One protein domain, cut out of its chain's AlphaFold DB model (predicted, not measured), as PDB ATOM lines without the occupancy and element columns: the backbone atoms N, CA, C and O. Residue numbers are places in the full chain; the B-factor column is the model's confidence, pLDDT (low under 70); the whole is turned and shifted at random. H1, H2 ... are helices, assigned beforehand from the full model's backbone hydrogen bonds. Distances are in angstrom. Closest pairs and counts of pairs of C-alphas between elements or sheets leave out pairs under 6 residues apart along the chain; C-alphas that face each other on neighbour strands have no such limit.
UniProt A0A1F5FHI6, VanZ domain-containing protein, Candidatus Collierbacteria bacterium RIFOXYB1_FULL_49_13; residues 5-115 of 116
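This is residues 5 to 115 of the 116 residues of the protein "VanZ domain-containing protein" of Candidatus Collierbacteria bacterium RIFOXYB1_FULL_49_13 (UniProt A0A1F5FHI6). Three helices, H1, H2 and H3, form a small up-and-down bundle, their centres making a triangle, and a fourth helix, H4, leaves one end of it as an arm whose residues 97 to 115 stick out with nothing packed on them. The first part of H2 also reaches past the bundle, with residues 30 to 43 standing free. The printed part has 111 residues with four named helices, in the order H1, H2, H3, H4, and no named strand; its class is all helix. It is only just loose, close to compact, with a radius of gyration of the C-alphas of 16.2 A, and its flat outline spans 48 by 40 by 21 A.

Begin with H1, residues 9 to 22, and H2, residues 33 to 58: they form a helical hairpin, running opposite ways at a shallow tilt of 15 degrees. H2 touches H1 with residues 47 to 58 alone, and the closest C-alphas are those of Ala 11 and Leu 54, 5.0 A apart. Next comes H3, residues 67 to 83, which makes a second helical hairpin with H2, opposite ways at a steep tilt of 36 degrees, only just past shallow. H2 touches H3 with residues 48 to 56 alone; look at the closest C-alphas, those of Leu 55 and Pro 68, 5.3 A apart. H3 also touches H1, the same way at a shallow tilt of 25 degrees, through residues 79 to 83 of H3 and 19 to 22 of H1 alone; their closest C-alphas are those of Ser 22 and Gln 83, at 6.2 A. These three helices are a bundle, up and down, each running against the one before it, and their packing is only just mostly aligned, with 2 of 3 pairs at a shallow tilt. H4, residues 93 to 113, is apart from H1 and H2, and only just apart from H3, the closest C-alphas being 8.5 A apart. In the backbones of H1, H2 and H3 every O i to N i+4 pair is within hydrogen-bond range; in H4 16 of 17 are.

Find C-alpha 9 at (136.153, 185.479, 172.574); from there H1 runs 19.8 A to C-alpha 22. H2, the longest helix, starts at C-alpha 33 at (164.220, 163.081, 170.564) and covers 37.4 A to C-alpha 58. H3 runs 24.2 A from C-alpha 67 to C-alpha 83. H4 runs 30.5 A from C-alpha 93 to C-alpha 113 at (169.422, 184.628, 196.442).

The C-alphas farthest apart are those of Asp 30 and Arg 63, 49.6 A. The printed part has no cut, and its three links, H1 to H2, H2 to H3 and H3 to H4, are short. Read the B-factor column for low confidence, under 70, at residues 26 to 34 and 88 to 115; the mean pLDDT of the printed part is 76.8, and that of H4 is 57.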
ATOM      1  N   TRP A   5     132.809 190.343 177.893       76.81
ATOM      2  CA  TRP A   5     132.627 188.973 177.412       76.81
ATOM      3  C   TRP A   5     132.990 188.797 175.932       76.81
ATOM      4  O   TRP A   5     133.573 187.785 175.567       76.81
ATOM      5  N   LEU A   6     132.742 189.808 175.093       85.88
ATOM      6  CA  LEU A   6     133.112 189.772 173.675       85.88
ATOM      7  C   LEU A   6     134.629 189.876 173.479       85.88
ATOM      8  O   LEU A   6     135.178 189.271 172.567       85.88
ATOM      9  N   ARG A   7     135.330 190.593 174.366       85.31
ATOM     10  CA  ARG A   7     136.799 190.721 174.321       85.31
ATOM     11  C   ARG A   7     137.530 189.457 174.778       85.31
ATOM     12  O   ARG A   7     138.728 189.346 174.546       85.31
ATOM     13  N   LEU A   8     136.822 188.527 175.423       89.94
ATOM     14  CA  LEU A   8     137.347 187.216 175.805       89.94
ATOM     15  C   LEU A   8     137.181 186.168 174.701       89.94
ATOM     16  O   LEU A   8     137.858 185.148 174.759       89.94
ATOM     17  N   LEU A   9     136.345 186.417 173.685       92.62
ATOM     18  CA  LEU A   9     136.153 185.479 172.574       92.62
ATOM     19  C   LEU A   9     137.467 185.079 171.885       92.62
ATOM     20  O   LEU A   9     137.642 183.885 171.661       92.62
ATOM     21  N   PRO A  10     138.421 185.995 171.615       94.38
ATOM     22  CA  PRO A  10     139.713 185.606 171.054       94.38
ATOM     23  C   PRO A  10     140.499 184.661 171.968       94.38
ATOM     24  O   PRO A  10     141.073 183.692 171.488       94.38
ATOM     25  N   ALA A  11     140.494 184.907 173.284       94.12
ATOM     26  CA  ALA A  11     141.176 184.047 174.250       94.12
ATOM     27  C   ALA A  11     140.520 182.661 174.323       94.12
ATOM     28  O   ALA A  11     141.220 181.657 174.288       94.12
ATOM     29  N   LEU A  12     139.185 182.600 174.357       94.38
ATOM     30  CA  LEU A  12     138.433 181.342 174.352       94.38
ATOM     31  C   LEU A  12     138.653 180.552 173.059       94.38
ATOM     32  O   LEU A  12     138.869 179.346 173.103       94.38
ATOM     33  N   PHE A  13     138.640 181.231 171.911       95.88
ATOM     34  CA  PHE A  13     138.973 180.618 170.631       95.88
ATOM     35  C   PHE A  13     140.398 180.058 170.641       95.88
ATOM     36  O   PHE A  13     140.613 178.920 170.238       95.88
ATOM     37  N   TRP A  14     141.361 180.818 171.162       97.25
ATOM     38  CA  TRP A  14     142.745 180.369 171.252       97.25
ATOM     39  C   TRP A  14     142.925 179.174 172.196       97.25
ATOM     40  O   TRP A  14     143.651 178.246 171.861       97.25
ATOM     41  N   MET A  15     142.197 179.123 173.316       95.88
ATOM     42  CA  MET A  15     142.139 177.924 174.165       95.88
ATOM     43  C   MET A  15     141.646 176.711 173.364       95.88
ATOM     44  O   MET A  15     142.251 175.648 173.416       95.88
ATOM     45  N   LEU A  16     140.604 176.855 172.539       95.56
ATOM     46  CA  LEU A  16     140.150 175.752 171.680       95.56
ATOM     47  C   LEU A  16     141.221 175.313 170.670       95.56
ATOM     48  O   LEU A  16     141.329 174.119 170.399       95.56
ATOM     49  N   VAL A  17     142.010 176.246 170.129       95.31
ATOM     50  CA  VAL A  17     143.140 175.925 169.241       95.31
ATOM     51  C   VAL A  17     144.193 175.105 169.984       95.31
ATOM     52  O   VAL A  17     144.537 174.024 169.511       95.31
ATOM     53  N   ILE A  18     144.633 175.559 171.164       93.38
ATOM     54  CA  ILE A  18     145.605 174.837 172.003       93.38
ATOM     55  C   ILE A  18     145.095 173.427 172.301       93.38
ATOM     56  O   ILE A  18     145.780 172.449 172.017       93.38
ATOM     57  N   TRP A  19     143.848 173.304 172.762       92.25
ATOM     58  CA  TRP A  19     143.231 172.010 173.048       92.25
ATOM     59  C   TRP A  19     143.256 171.067 171.841       92.25
ATOM     60  O   TRP A  19     143.553 169.880 171.968       92.25
ATOM     61  N   ARG A  20     142.946 171.581 170.645       92.69
ATOM     62  CA  ARG A  20     142.943 170.783 169.412       92.69
ATOM     63  C   ARG A  20     144.340 170.325 169.017       92.69
ATOM     64  O   ARG A  20     144.473 169.171 168.628       92.69
ATOM     65  N   LEU A  21     145.347 171.190 169.119       89.50
ATOM     66  CA  LEU A  21     146.746 170.848 168.833       89.50
ATOM     67  C   LEU A  21     147.293 169.836 169.852       89.50
ATOM     68  O   LEU A  21     147.985 168.883 169.495       89.50
ATOM     69  N   SER A  22     146.921 170.009 171.115       86.12
ATOM     70  CA  SER A  22     147.246 169.122 172.228       86.12
ATOM     71  C   SER A  22     146.616 167.732 172.087       86.12
ATOM     72  O   SER A  22     147.275 166.728 172.345       86.12
ATOM     73  N   ALA A  23     145.383 167.650 171.569       87.88
ATOM     74  CA  ALA A  23     144.662 166.396 171.331       87.88
ATOM     75  C   ALA A  23     145.214 165.544 170.175       87.88
ATOM     76  O   ALA A  23     144.783 164.402 170.010       87.88
ATOM     77  N   MET A  24     146.111 166.083 169.341       84.12
ATOM     78  CA  MET A  24     146.667 165.340 168.209       84.12
ATOM     79  C   MET A  24     147.630 164.246 168.707       84.12
ATOM     80  O   MET A  24     148.633 164.574 169.354       84.12
ATOM     81  N   PRO A  25     147.368 162.961 168.388       75.12
ATOM     82  CA  PRO A  25     148.294 161.874 168.679       75.12
ATOM     83  C   PRO A  25     149.605 162.081 167.929       75.12
ATOM     84  O   PRO A  25     149.605 162.433 166.748       75.12
ATOM     85  N   ILE A  26     150.724 161.828 168.597       68.69
ATOM     86  CA  ILE A  26     152.039 161.865 167.957       68.69
ATOM     87  C   ILE A  26     152.401 160.435 167.572       68.69
ATOM     88  O   ILE A  26     152.503 159.559 168.429       68.69
ATOM     89  N   ILE A  27     152.582 160.192 166.273       60.31
ATOM     90  CA  ILE A  27     153.126 158.924 165.781       60.31
ATOM     91  C   ILE A  27     154.597 158.884 166.207       60.31
ATOM     92  O   ILE A  27     155.358 159.776 165.838       60.31
ATOM     93  N   GLN A  28     154.988 157.890 167.010       56.19
ATOM     94  CA  GLN A  28     156.381 157.709 167.431       56.19
ATOM     95  C   GLN A  28     157.254 157.465 166.191       56.19
ATOM     96  O   GLN A  28     157.210 156.392 165.593       56.19
ATOM     97  N   GLY A  29     157.999 158.491 165.780       51.00
ATOM     98  CA  GLY A  29     158.956 158.448 164.681       51.00
ATOM     99  C   GLY A  29     160.380 158.569 165.214       51.00
ATOM    100  O   GLY A  29     160.713 159.563 165.847       51.00
ATOM    101  N   ASP A  30     161.163 157.522 164.964       49.97
ATOM    102  CA  ASP A  30     162.620 157.344 165.092       49.97
ATOM    103  C   ASP A  30     163.481 158.499 165.684       49.97
ATOM    104  O   ASP A  30     163.637 159.571 165.096       49.97
ATOM    105  N   HIS A  31     164.082 158.209 166.848       51.66
ATOM    106  CA  HIS A  31     165.342 158.684 167.463       51.66
ATOM    107  C   HIS A  31     165.904 160.099 167.169       51.66
ATOM    108  O   HIS A  31     167.121 160.309 167.218       51.66
ATOM    109  N   ARG A  32     165.070 161.121 166.937       54.44
ATOM    110  CA  ARG A  32     165.467 162.551 166.989       54.44
ATOM    111  C   ARG A  32     164.814 163.279 168.165       54.44
ATOM    112  O   ARG A  32     164.230 164.350 168.012       54.44
ATOM    113  N   ASP A  33     164.962 162.703 169.354       69.38
ATOM    114  CA  ASP A  33     164.220 163.081 170.564       69.38
ATOM    115  C   ASP A  33     164.430 164.536 171.025       69.38
ATOM    116  O   ASP A  33     163.494 165.180 171.492       69.38
ATOM    117  N   TRP A  34     165.626 165.111 170.863       69.50
ATOM    118  CA  TRP A  34     165.936 166.434 171.433       69.50
ATOM    119  C   TRP A  34     165.408 167.614 170.620       69.50
ATOM    120  O   TRP A  34     164.914 168.586 171.191       69.50
ATOM    121  N   LEU A  35     165.513 167.554 169.289       75.25
ATOM    122  CA  LEU A  35     165.021 168.632 168.429       75.25
ATOM    123  C   LEU A  35     163.493 168.691 168.492       75.25
ATOM    124  O   LEU A  35     162.923 169.767 168.640       75.25
ATOM    125  N   ASP A  36     162.847 167.528 168.441       75.38
ATOM    126  CA  ASP A  36     161.395 167.414 168.510       75.38
ATOM    127  C   ASP A  36     160.867 167.857 169.888       75.38
ATOM    128  O   ASP A  36     159.872 168.575 169.983       75.38
ATOM    129  N   PHE A  37     161.597 167.548 170.966       75.19
ATOM    130  CA  PHE A  37     161.321 168.075 172.304       75.19
ATOM    131  C   PHE A  37     161.432 169.609 172.379       75.19
ATOM    132  O   PHE A  37     160.518 170.269 172.879       75.19
ATOM    133  N   ILE A  38     162.518 170.197 171.858       77.75
ATOM    134  CA  ILE A  38     162.721 171.658 171.854       77.75
ATOM    135  C   ILE A  38     161.634 172.353 171.028       77.75
ATOM    136  O   ILE A  38     161.061 173.350 171.474       77.75
ATOM    137  N   LEU A  39     161.312 171.829 169.844       81.00
ATOM    138  CA  LEU A  39     160.268 172.378 168.978       81.00
ATOM    139  C   LEU A  39     158.898 172.335 169.662       81.00
ATOM    140  O   LEU A  39     158.187 173.338 169.678       81.00
ATOM    141  N   LYS A  40     158.548 171.226 170.321       78.44
ATOM    142  CA  LYS A  40     157.293 171.123 171.081       78.44
ATOM    143  C   LYS A  40     157.254 172.102 172.248       78.44
ATOM    144  O   LYS A  40     156.258 172.806 172.409       78.44
ATOM    145  N   LYS A  41     158.323 172.203 173.045       79.38
ATOM    146  CA  LYS A  41     158.362 173.130 174.189       79.38
ATOM    147  C   LYS A  41     158.315 174.594 173.748       79.38
ATOM    148  O   LYS A  41     157.603 175.383 174.364       79.38
ATOM    149  N   THR A  42     158.998 174.965 172.667       82.25
ATOM    150  CA  THR A  42     158.935 176.333 172.115       82.25
ATOM    151  C   THR A  42     157.559 176.670 171.537       82.25
ATOM    152  O   THR A  42     157.077 177.790 171.741       82.25
ATOM    153  N   ALA A  43     156.886 175.706 170.901       85.88
ATOM    154  CA  ALA A  43     155.498 175.855 170.467       85.88
ATOM    155  C   ALA A  43     154.561 176.117 171.657       85.88
ATOM    156  O   ALA A  43     153.849 177.119 171.642       85.88
ATOM    157  N   HIS A  44     154.653 175.327 172.735       85.31
ATOM    158  CA  HIS A  44     153.832 175.537 173.937       85.31
ATOM    159  C   HIS A  44     154.096 176.911 174.564       85.31
ATOM    160  O   HIS A  44     153.163 177.656 174.854       85.31
ATOM    161  N   ILE A  45     155.364 177.308 174.726       86.56
ATOM    162  CA  ILE A  45     155.708 178.638 175.260       86.56
ATOM    163  C   ILE A  45     155.030 179.743 174.436       86.56
ATOM    164  O   ILE A  45     154.481 180.692 175.001       86.56
ATOM    165  N   THR A  46     155.030 179.603 173.110       90.81
ATOM    166  CA  THR A  46     154.410 180.565 172.194       90.81
ATOM    167  C   THR A  46     152.884 180.563 172.326       90.81
ATOM    168  O   THR A  46     152.274 181.628 172.431       90.81
ATOM    169  N   GLU A  47     152.258 179.388 172.393       92.25
ATOM    170  CA  GLU A  47     150.816 179.214 172.600       92.25
ATOM    171  C   GLU A  47     150.330 179.903 173.881       92.25
ATOM    172  O   GLU A  47     149.371 180.684 173.840       92.25
ATOM    173  N   TYR A  48     151.016 179.685 175.007       91.00
ATOM    174  CA  TYR A  48     150.654 180.285 176.293       91.00
ATOM    175  C   TYR A  48     150.985 181.778 176.373       91.00
ATOM    176  O   TYR A  48     150.244 182.532 177.012       91.00
ATOM    177  N   ALA A  49     152.039 182.245 175.696       92.00
ATOM    178  CA  ALA A  49     152.332 183.673 175.579       92.00
ATOM    179  C   ALA A  49     151.209 184.416 174.833       92.00
ATOM    180  O   ALA A  49     150.747 185.466 175.292       92.00
ATOM    181  N   ILE A  50     150.718 183.841 173.728       94.81
ATOM    182  CA  ILE A  50     149.573 184.376 172.979       94.81
ATOM    183  C   ILE A  50     148.310 184.334 173.847       94.81
ATOM    184  O   ILE A  50     147.618 185.349 173.961       94.81
ATOM    185  N   LEU A  51     148.036 183.215 174.529       94.88
ATOM    186  CA  LEU A  51     146.889 183.098 175.433       94.88
ATOM    187  C   LEU A  51     146.905 184.190 176.510       94.88
ATOM    188  O   LEU A  51     145.898 184.865 176.728       94.88
ATOM    189  N   TYR A  52     148.053 184.404 177.155       93.12
ATOM    190  CA  TYR A  52     148.215 185.446 178.161       93.12
ATOM    191  C   TYR A  52     147.958 186.844 177.586       93.12
ATOM    192  O   TYR A  52     147.233 187.627 178.204       93.12
ATOM    193  N   ALA A  53     148.490 187.161 176.402       93.19
ATOM    194  CA  ALA A  53     148.252 188.446 175.745       93.19
ATOM    195  C   ALA A  53     146.758 188.674 175.451       93.19
ATOM    196  O   ALA A  53     146.223 189.747 175.746       93.19
ATOM    197  N   LEU A  54     146.056 187.648 174.958       93.38
ATOM    198  CA  LEU A  54     144.617 187.701 174.686       93.38
ATOM    199  C   LEU A  54     143.792 187.840 175.975       93.38
ATOM    200  O   LEU A  54     142.859 188.642 176.030       93.38
ATOM    201  N   LEU A  55     144.160 187.129 177.043       92.44
ATOM    202  CA  LEU A  55     143.527 187.265 178.357       92.44
ATOM    203  C   LEU A  55     143.771 188.651 178.963       92.44
ATOM    204  O   LEU A  55     142.855 189.240 179.536       92.44
ATOM    205  N   ARG A  56     144.976 189.216 178.811       91.31
ATOM    206  CA  ARG A  56     145.295 190.588 179.238       91.31
ATOM    207  C   ARG A  56     144.481 191.617 178.470       91.31
ATOM    208  O   ARG A  56     143.973 192.549 179.087       91.31
ATOM    209  N   TYR A  57     144.309 191.428 177.166       90.19
ATOM    210  CA  TYR A  57     143.437 192.268 176.351       90.19
ATOM    211  C   TYR A  57     141.971 192.175 176.806       90.19
ATOM    212  O   TYR A  57     141.317 193.201 177.009       90.19
ATOM    213  N   GLY A  58     141.458 190.964 177.039       87.75
ATOM    214  CA  GLY A  58     140.079 190.740 177.480       87.75
ATOM    215  C   GLY A  58     139.780 191.255 178.892       87.75
ATOM    216  O   GLY A  58     138.691 191.775 179.148       87.75
ATOM    217  N   LEU A  59     140.760 191.171 179.797       87.75
ATOM    218  CA  LEU A  59     140.639 191.511 181.220       87.75
ATOM    219  C   LEU A  59     141.316 192.838 181.606       87.75
ATOM    220  O   LEU A  59     141.463 193.106 182.801       87.75
ATOM    221  N   HIS A  60     141.695 193.690 180.644       81.56
ATOM    222  CA  HIS A  60     142.473 194.918 180.902       81.56
ATOM    223  C   HIS A  60     141.847 195.864 181.935       81.56
ATOM    224  O   HIS A  60     142.564 196.579 182.624       81.56
ATOM    225  N   ASN A  61     140.517 195.855 182.059       74.75
ATOM    226  CA  ASN A  61     139.768 196.730 182.963       74.75
ATOM    227  C   ASN A  61     139.452 196.091 184.326       74.75
ATOM    228  O   ASN A  61     138.641 196.611 185.091       74.75
ATOM    229  N   THR A  62     140.041 194.934 184.631       75.06
ATOM    230  CA  THR A  62     139.891 194.287 185.937       75.06
ATOM    231  C   THR A  62     140.980 194.771 186.895       75.06
ATOM    232  O   THR A  62     142.136 194.914 186.510       75.06
ATOM    233  N   ARG A  63     140.639 194.969 188.178       78.12
ATOM    234  CA  ARG A  63     141.623 195.277 189.240       78.12
ATOM    235  C   ARG A  63     142.576 194.104 189.534       78.12
ATOM    236  O   ARG A  63     143.509 194.230 190.320       78.12
ATOM    237  N   LEU A  64     142.331 192.944 188.924       79.50
ATOM    238  CA  LEU A  64     143.046 191.699 189.165       79.50
ATOM    239  C   LEU A  64     144.121 191.488 188.093       79.50
ATOM    240  O   LEU A  64     144.022 190.599 187.252       79.50
ATOM    241  N   HIS A  65     145.188 192.285 188.141       79.12
ATOM    242  CA  HIS A  65     146.274 192.246 187.149       79.12
ATOM    243  C   HIS A  65     146.982 190.880 187.032       79.12
ATOM    244  O   HIS A  65     147.596 190.590 186.005       79.12
ATOM    245  N   LYS A  66     146.881 190.036 188.068       86.12
ATOM    246  CA  LYS A  66     147.436 188.672 188.108       86.12
ATOM    247  C   LYS A  66     146.477 187.599 187.573       86.12
ATOM    248  O   LYS A  66     146.917 186.487 187.305       86.12
ATOM    249  N   LEU A  67     145.193 187.913 187.386       89.06
ATOM    250  CA  LEU A  67     144.182 186.943 186.953       89.06
ATOM    251  C   LEU A  67     144.482 186.325 185.572       89.06
ATOM    252  O   LEU A  67     144.385 185.107 185.461       89.06
ATOM    253  N   PRO A  68     144.915 187.082 184.542       90.69
ATOM    254  CA  PRO A  68     145.290 186.506 183.245       90.69
ATOM    255  C   PRO A  68     146.433 185.493 183.343       90.69
ATOM    256  O   PRO A  68     146.400 184.465 182.676       90.69
ATOM    257  N   LEU A  69     147.422 185.773 184.199       87.69
ATOM    258  CA  LEU A  69     148.544 184.868 184.443       87.69
ATOM    259  C   LEU A  69     148.064 183.591 185.138       87.69
ATOM    260  O   LEU A  69     148.406 182.497 184.709       87.69
ATOM    261  N   PHE A  70     147.234 183.730 186.174       90.94
ATOM    262  CA  PHE A  70     146.665 182.587 186.885       90.94
ATOM    263  C   PHE A  70     145.833 181.686 185.961       90.94
ATOM    264  O   PHE A  70     146.000 180.472 185.990       90.94
ATOM    265  N   ILE A  71     144.991 182.270 185.100       92.06
ATOM    266  CA  ILE A  71     144.193 181.516 184.121       92.06
ATOM    267  C   ILE A  71     145.101 180.792 183.121       92.06
ATOM    268  O   ILE A  71     144.874 179.616 182.859       92.06
ATOM    269  N   ALA A  72     146.129 181.459 182.584       90.50
ATOM    270  CA  ALA A  72     147.055 180.837 181.637       90.50
ATOM    271  C   ALA A  72     147.823 179.658 182.263       90.50
ATOM    272  O   ALA A  72     147.937 178.612 181.632       90.50
ATOM    273  N   LEU A  73     148.287 179.795 183.512       87.38
ATOM    274  CA  LEU A  73     148.976 178.724 184.244       87.38
ATOM    275  C   LEU A  73     148.048 177.550 184.566       87.38
ATOM    276  O   LEU A  73     148.423 176.398 184.372       87.38
ATOM    277  N   LEU A  74     146.830 177.836 185.031       90.69
ATOM    278  CA  LEU A  74     145.834 176.801 185.292       90.69
ATOM    279  C   LEU A  74     145.478 176.050 184.005       90.69
ATOM    280  O   LEU A  74     145.353 174.830 184.018       90.69
ATOM    281  N   TYR A  75     145.348 176.773 182.891       92.00
ATOM    282  CA  TYR A  75     145.076 176.170 181.595       92.00
ATOM    283  C   TYR A  75     146.240 175.301 181.105       92.00
ATOM    284  O   TYR A  75     145.992 174.199 180.638       92.00
ATOM    285  N   ALA A  76     147.489 175.737 181.299       87.19
ATOM    286  CA  ALA A  76     148.671 174.933 180.983       87.19
ATOM    287  C   ALA A  76     148.727 173.624 181.781       87.19
ATOM    288  O   ALA A  76     149.018 172.569 181.227       87.19
ATOM    289  N   PHE A  77     148.385 173.673 183.070       85.12
ATOM    290  CA  PHE A  77     148.299 172.474 183.902       85.12
ATOM    291  C   PHE A  77     147.209 171.504 183.417       85.12
ATOM    292  O   PHE A  77     147.426 170.291 183.366       85.12
ATOM    293  N   ILE A  78     146.038 172.030 183.042       88.06
ATOM    294  CA  ILE A  78     144.946 171.232 182.467       88.06
ATOM    295  C   ILE A  78     145.380 170.602 181.142       88.06
ATOM    296  O   ILE A  78     145.089 169.433 180.909       88.06
ATOM    297  N   ASP A  79     146.070 171.357 180.291       87.62
ATOM    298  CA  ASP A  79     146.546 170.885 178.997       87.62
ATOM    299  C   ASP A  79     147.578 169.763 179.141       87.62
ATOM    300  O   ASP A  79     147.399 168.705 178.548       87.62
ATOM    301  N   GLU A  80     148.589 169.923 179.998       82.50
ATOM    302  CA  GLU A  80     149.572 168.865 180.272       82.50
ATOM    303  C   GLU A  80     148.879 167.608 180.824       82.50
ATOM    304  O   GLU A  80     149.140 166.494 180.375       82.50
ATOM    305  N   THR A  81     147.911 167.786 181.731       83.06
ATOM    306  CA  THR A  81     147.097 166.681 182.256       83.06
ATOM    307  C   THR A  81     146.303 165.993 181.144       83.06
ATOM    308  O   THR A  81     146.234 164.769 181.114       83.06
ATOM    309  N   HIS A  82     145.716 166.750 180.215       85.62
ATOM    310  CA  HIS A  82     145.007 166.219 179.053       85.62
ATOM    311  C   HIS A  82     145.946 165.438 178.120       85.62
ATOM    312  O   HIS A  82     145.584 164.351 177.668       85.62
ATOM    313  N   GLN A  83     147.166 165.931 177.891       78.81
ATOM    314  CA  GLN A  83     148.169 165.269 177.054       78.81
ATOM    315  C   GLN A  83     148.583 163.894 177.583       78.81
ATOM    316  O   GLN A  83     148.875 163.017 176.773       78.81
ATOM    317  N   LEU A  84     148.534 163.663 178.903       78.62
ATOM    318  CA  LEU A  84     148.774 162.338 179.500       78.62
ATOM    319  C   LEU A  84     147.784 161.270 179.009       78.62
ATOM    320  O   LEU A  84     148.092 160.080 179.045       78.62
ATOM    321  N   PHE A  85     146.597 161.679 178.553       80.62
ATOM    322  CA  PHE A  85     145.570 160.780 178.025       80.62
ATOM    323  C   PHE A  85     145.615 160.647 176.495       80.62
ATOM    324  O   PHE A  85     144.832 159.881 175.930       80.62
ATOM    325  N   VAL A  86     146.510 161.367 175.808       78.94
ATOM    326  CA  VAL A  86     146.636 161.334 174.345       78.94
ATOM    327  C   VAL A  86     147.621 160.227 173.931       78.94
ATOM    328  O   VAL A  86     148.802 160.288 174.280       78.94
ATOM    329  N   PRO A  87     147.189 159.216 173.149       72.31
ATOM    330  CA  PRO A  87     148.063 158.133 172.702       72.31
ATOM    331  C   PRO A  87     149.293 158.652 171.945       72.31
ATOM    332  O   PRO A  87     149.192 159.542 171.101       72.31
ATOM    333  N   GLY A  88     150.469 158.091 172.228       65.44
ATOM    334  CA  GLY A  88     151.716 158.476 171.558       65.44
ATOM    335  C   GLY A  88     152.397 159.731 172.120       65.44
ATOM    336  O   GLY A  88     153.584 159.928 171.861       65.44
ATOM    337  N   ARG A  89     151.729 160.524 172.973       65.69
ATOM    338  CA  ARG A  89     152.403 161.482 173.862       65.69
ATOM    339  C   ARG A  89     152.852 160.745 175.121       65.69
ATOM    340  O   ARG A  89     152.178 160.721 176.141       65.69
ATOM    341  N   GLY A  90     153.998 160.078 175.014       53.94
ATOM    342  CA  GLY A  90     154.662 159.400 176.126       53.94
ATOM    343  C   GLY A  90     155.254 160.387 177.130       53.94
ATOM    344  O   GLY A  90     156.465 160.431 177.297       53.94
ATOM    345  N   GLY A  91     154.422 161.181 177.799       50.06
ATOM    346  CA  GLY A  91     154.807 161.817 179.049       50.06
ATOM    347  C   GLY A  91     154.744 160.753 180.131       50.06
ATOM    348  O   GLY A  91     153.715 160.580 180.779       50.06
ATOM    349  N   THR A  92     155.812 159.976 180.312       49.47
ATOM    350  CA  THR A  92     155.936 159.181 181.536       49.47
ATOM    351  C   THR A  92     155.711 160.142 182.701       49.47
ATOM    352  O   THR A  92     156.363 161.180 182.742       49.47
ATOM    353  N   LEU A  93     154.840 159.814 183.667       48.94
ATOM    354  CA  LEU A  93     154.631 160.587 184.915       48.94
ATOM    355  C   LEU A  93     155.952 161.054 185.571       48.94
ATOM    356  O   LEU A  93     155.994 162.030 186.312       48.94
ATOM    357  N   ARG A  94     157.045 160.356 185.254       48.12
ATOM    358  CA  ARG A  94     158.436 160.670 185.565       48.12
ATOM    359  C   ARG A  94     158.936 162.028 185.036       48.12
ATOM    360  O   ARG A  94     159.620 162.701 185.794       48.12
ATOM    361  N   ASP A  95     158.599 162.451 183.817       51.00
ATOM    362  CA  ASP A  95     159.078 163.722 183.235       51.00
ATOM    363  C   ASP A  95     158.305 164.935 183.769       51.00
ATOM    364  O   ASP A  95     158.914 165.960 184.072       51.00
ATOM    365  N   ALA A  96     156.995 164.786 183.995       51.31
ATOM    366  CA  ALA A  96     156.176 165.805 184.655       51.31
ATOM    367  C   ALA A  96     156.603 166.017 186.122       51.31
ATOM    368  O   ALA A  96     156.759 167.144 186.581       51.31
ATOM    369  N   ILE A  97     156.878 164.939 186.868       51.78
ATOM    370  CA  ILE A  97     157.295 165.051 188.274       51.78
ATOM    371  C   ILE A  97     158.744 165.544 188.404       51.78
ATOM    372  O   ILE A  97     159.007 166.353 189.292       51.78
ATOM    373  N   LEU A  98     159.686 165.111 187.551       50.72
ATOM    374  CA  LEU A  98     161.101 165.498 187.669       50.72
ATOM    375  C   LEU A  98     161.377 166.934 187.216       50.72
ATOM    376  O   LEU A  98     162.103 167.646 187.909       50.72
ATOM    377  N   PHE A  99     160.824 167.384 186.087       56.38
ATOM    378  CA  PHE A  99     161.189 168.695 185.539       56.38
ATOM    379  C   PHE A  99     160.383 169.850 186.143       56.38
ATOM    380  O   PHE A  99     160.963 170.915 186.374       56.38
ATOM    381  N   ASP A 100     159.117 169.638 186.521       54.53
ATOM    382  CA  ASP A 100     158.313 170.713 187.119       54.53
ATOM    383  C   ASP A 100     158.685 170.975 188.588       54.53
ATOM    384  O   ASP A 100     158.691 172.130 189.023       54.53
ATOM    385  N   THR A 101     159.114 169.957 189.352       55.47
ATOM    386  CA  THR A 101     159.633 170.187 190.716       55.47
ATOM    387  C   THR A 101     161.031 170.807 190.726       55.47
ATOM    388  O   THR A 101     161.289 171.692 191.543       55.47
ATOM    389  N   LEU A 102     161.926 170.433 189.800       56.31
ATOM    390  CA  LEU A 102     163.254 171.053 189.677       56.31
ATOM    391  C   LEU A 102     163.175 172.498 189.166       56.31
ATOM    392  O   LEU A 102     163.868 173.367 189.697       56.31
ATOM    393  N   GLY A 103     162.310 172.784 188.188       57.34
ATOM    394  CA  GLY A 103     162.100 174.137 187.666       57.34
ATOM    395  C   GLY A 103     161.500 175.088 188.704       57.34
ATOM    396  O   GLY A 103     161.984 176.215 188.875       57.34
ATOM    397  N   ALA A 104     160.505 174.616 189.464       56.28
ATOM    398  CA  ALA A 104     159.923 175.360 190.578       56.28
ATOM    399  C   ALA A 104     160.944 175.596 191.708       56.28
ATOM    400  O   ALA A 104     161.047 176.708 192.230       56.28
ATOM    401  N   PHE A 105     161.756 174.589 192.046       62.41
ATOM    402  CA  PHE A 105     162.784 174.695 193.085       62.41
ATOM    403  C   PHE A 105     163.950 175.619 192.695       62.41
ATOM    404  O   PHE A 105     164.422 176.406 193.519       62.41
ATOM    405  N   LEU A 106     164.402 175.579 191.438       64.06
ATOM    406  CA  LEU A 106     165.456 176.465 190.932       64.06
ATOM    407  C   LEU A 106     164.979 177.918 190.842       64.06
ATOM    408  O   LEU A 106     165.706 178.818 191.266       64.06
ATOM    409  N   SER A 107     163.744 178.147 190.385       62.50
ATOM    410  CA  SER A 107     163.135 179.485 190.377       62.50
ATOM    411  C   SER A 107     162.973 180.047 191.791       62.50
ATOM    412  O   SER A 107     163.287 181.213 192.029       62.50
ATOM    413  N   TYR A 108     162.575 179.208 192.755       66.00
ATOM    414  CA  TYR A 108     162.522 179.572 194.172       66.00
ATOM    415  C   TYR A 108     163.907 179.948 194.729       66.00
ATOM    416  O   TYR A 108     164.061 181.008 195.337       66.00
ATOM    417  N   ARG A 109     164.952 179.141 194.479       59.84
ATOM    418  CA  ARG A 109     166.318 179.448 194.950       59.84
ATOM    419  C   ARG A 109     166.924 180.692 194.309       59.84
ATOM    420  O   ARG A 109     167.699 181.373 194.978       59.84
ATOM    421  N   PHE A 110     166.622 180.973 193.044       64.19
ATOM    422  CA  PHE A 110     167.122 182.168 192.364       64.19
ATOM    423  C   PHE A 110     166.503 183.439 192.957       64.19
ATOM    424  O   PHE A 110     167.228 184.368 193.312       64.19
ATOM    425  N   PHE A 111     165.185 183.444 193.184       59.12
ATOM    426  CA  PHE A 111     164.500 184.578 193.811       59.12
ATOM    427  C   PHE A 111     164.948 184.825 195.256       59.12
ATOM    428  O   PHE A 111     165.076 185.974 195.671       59.12
ATOM    429  N   HIS A 112     165.257 183.766 196.010       56.97
ATOM    430  CA  HIS A 112     165.719 183.898 197.394       56.97
ATOM    431  C   HIS A 112     167.208 184.269 197.537       56.97
ATOM    432  O   HIS A 112     167.642 184.579 198.643       56.97
ATOM    433  N   ARG A 113     167.996 184.239 196.449       56.09
ATOM    434  CA  ARG A 113     169.422 184.628 196.442       56.09
ATOM    435  C   ARG A 113     169.694 186.054 195.965       56.09
ATOM    436  O   ARG A 113     170.800 186.533 196.178       56.09
ATOM    437  N   HIS A 114     168.724 186.725 195.347       54.44
ATOM    438  CA  HIS A 114     168.880 188.106 194.867       54.44
ATOM    439  C   HIS A 114     168.053 189.147 195.639       54.44
ATOM    440  O   HIS A 114     168.067 190.322 195.284       54.44
ATOM    441  N   HIS A 115     167.393 188.736 196.725       49.72
ATOM    442  CA  HIS A 115     166.700 189.623 197.668       49.72
ATOM    443  C   HIS A 115     167.013 189.300 199.144       49.72
ATOM    444  O   HIS A 115     166.159 189.480 200.010       49.72
TER     445      HIS A 115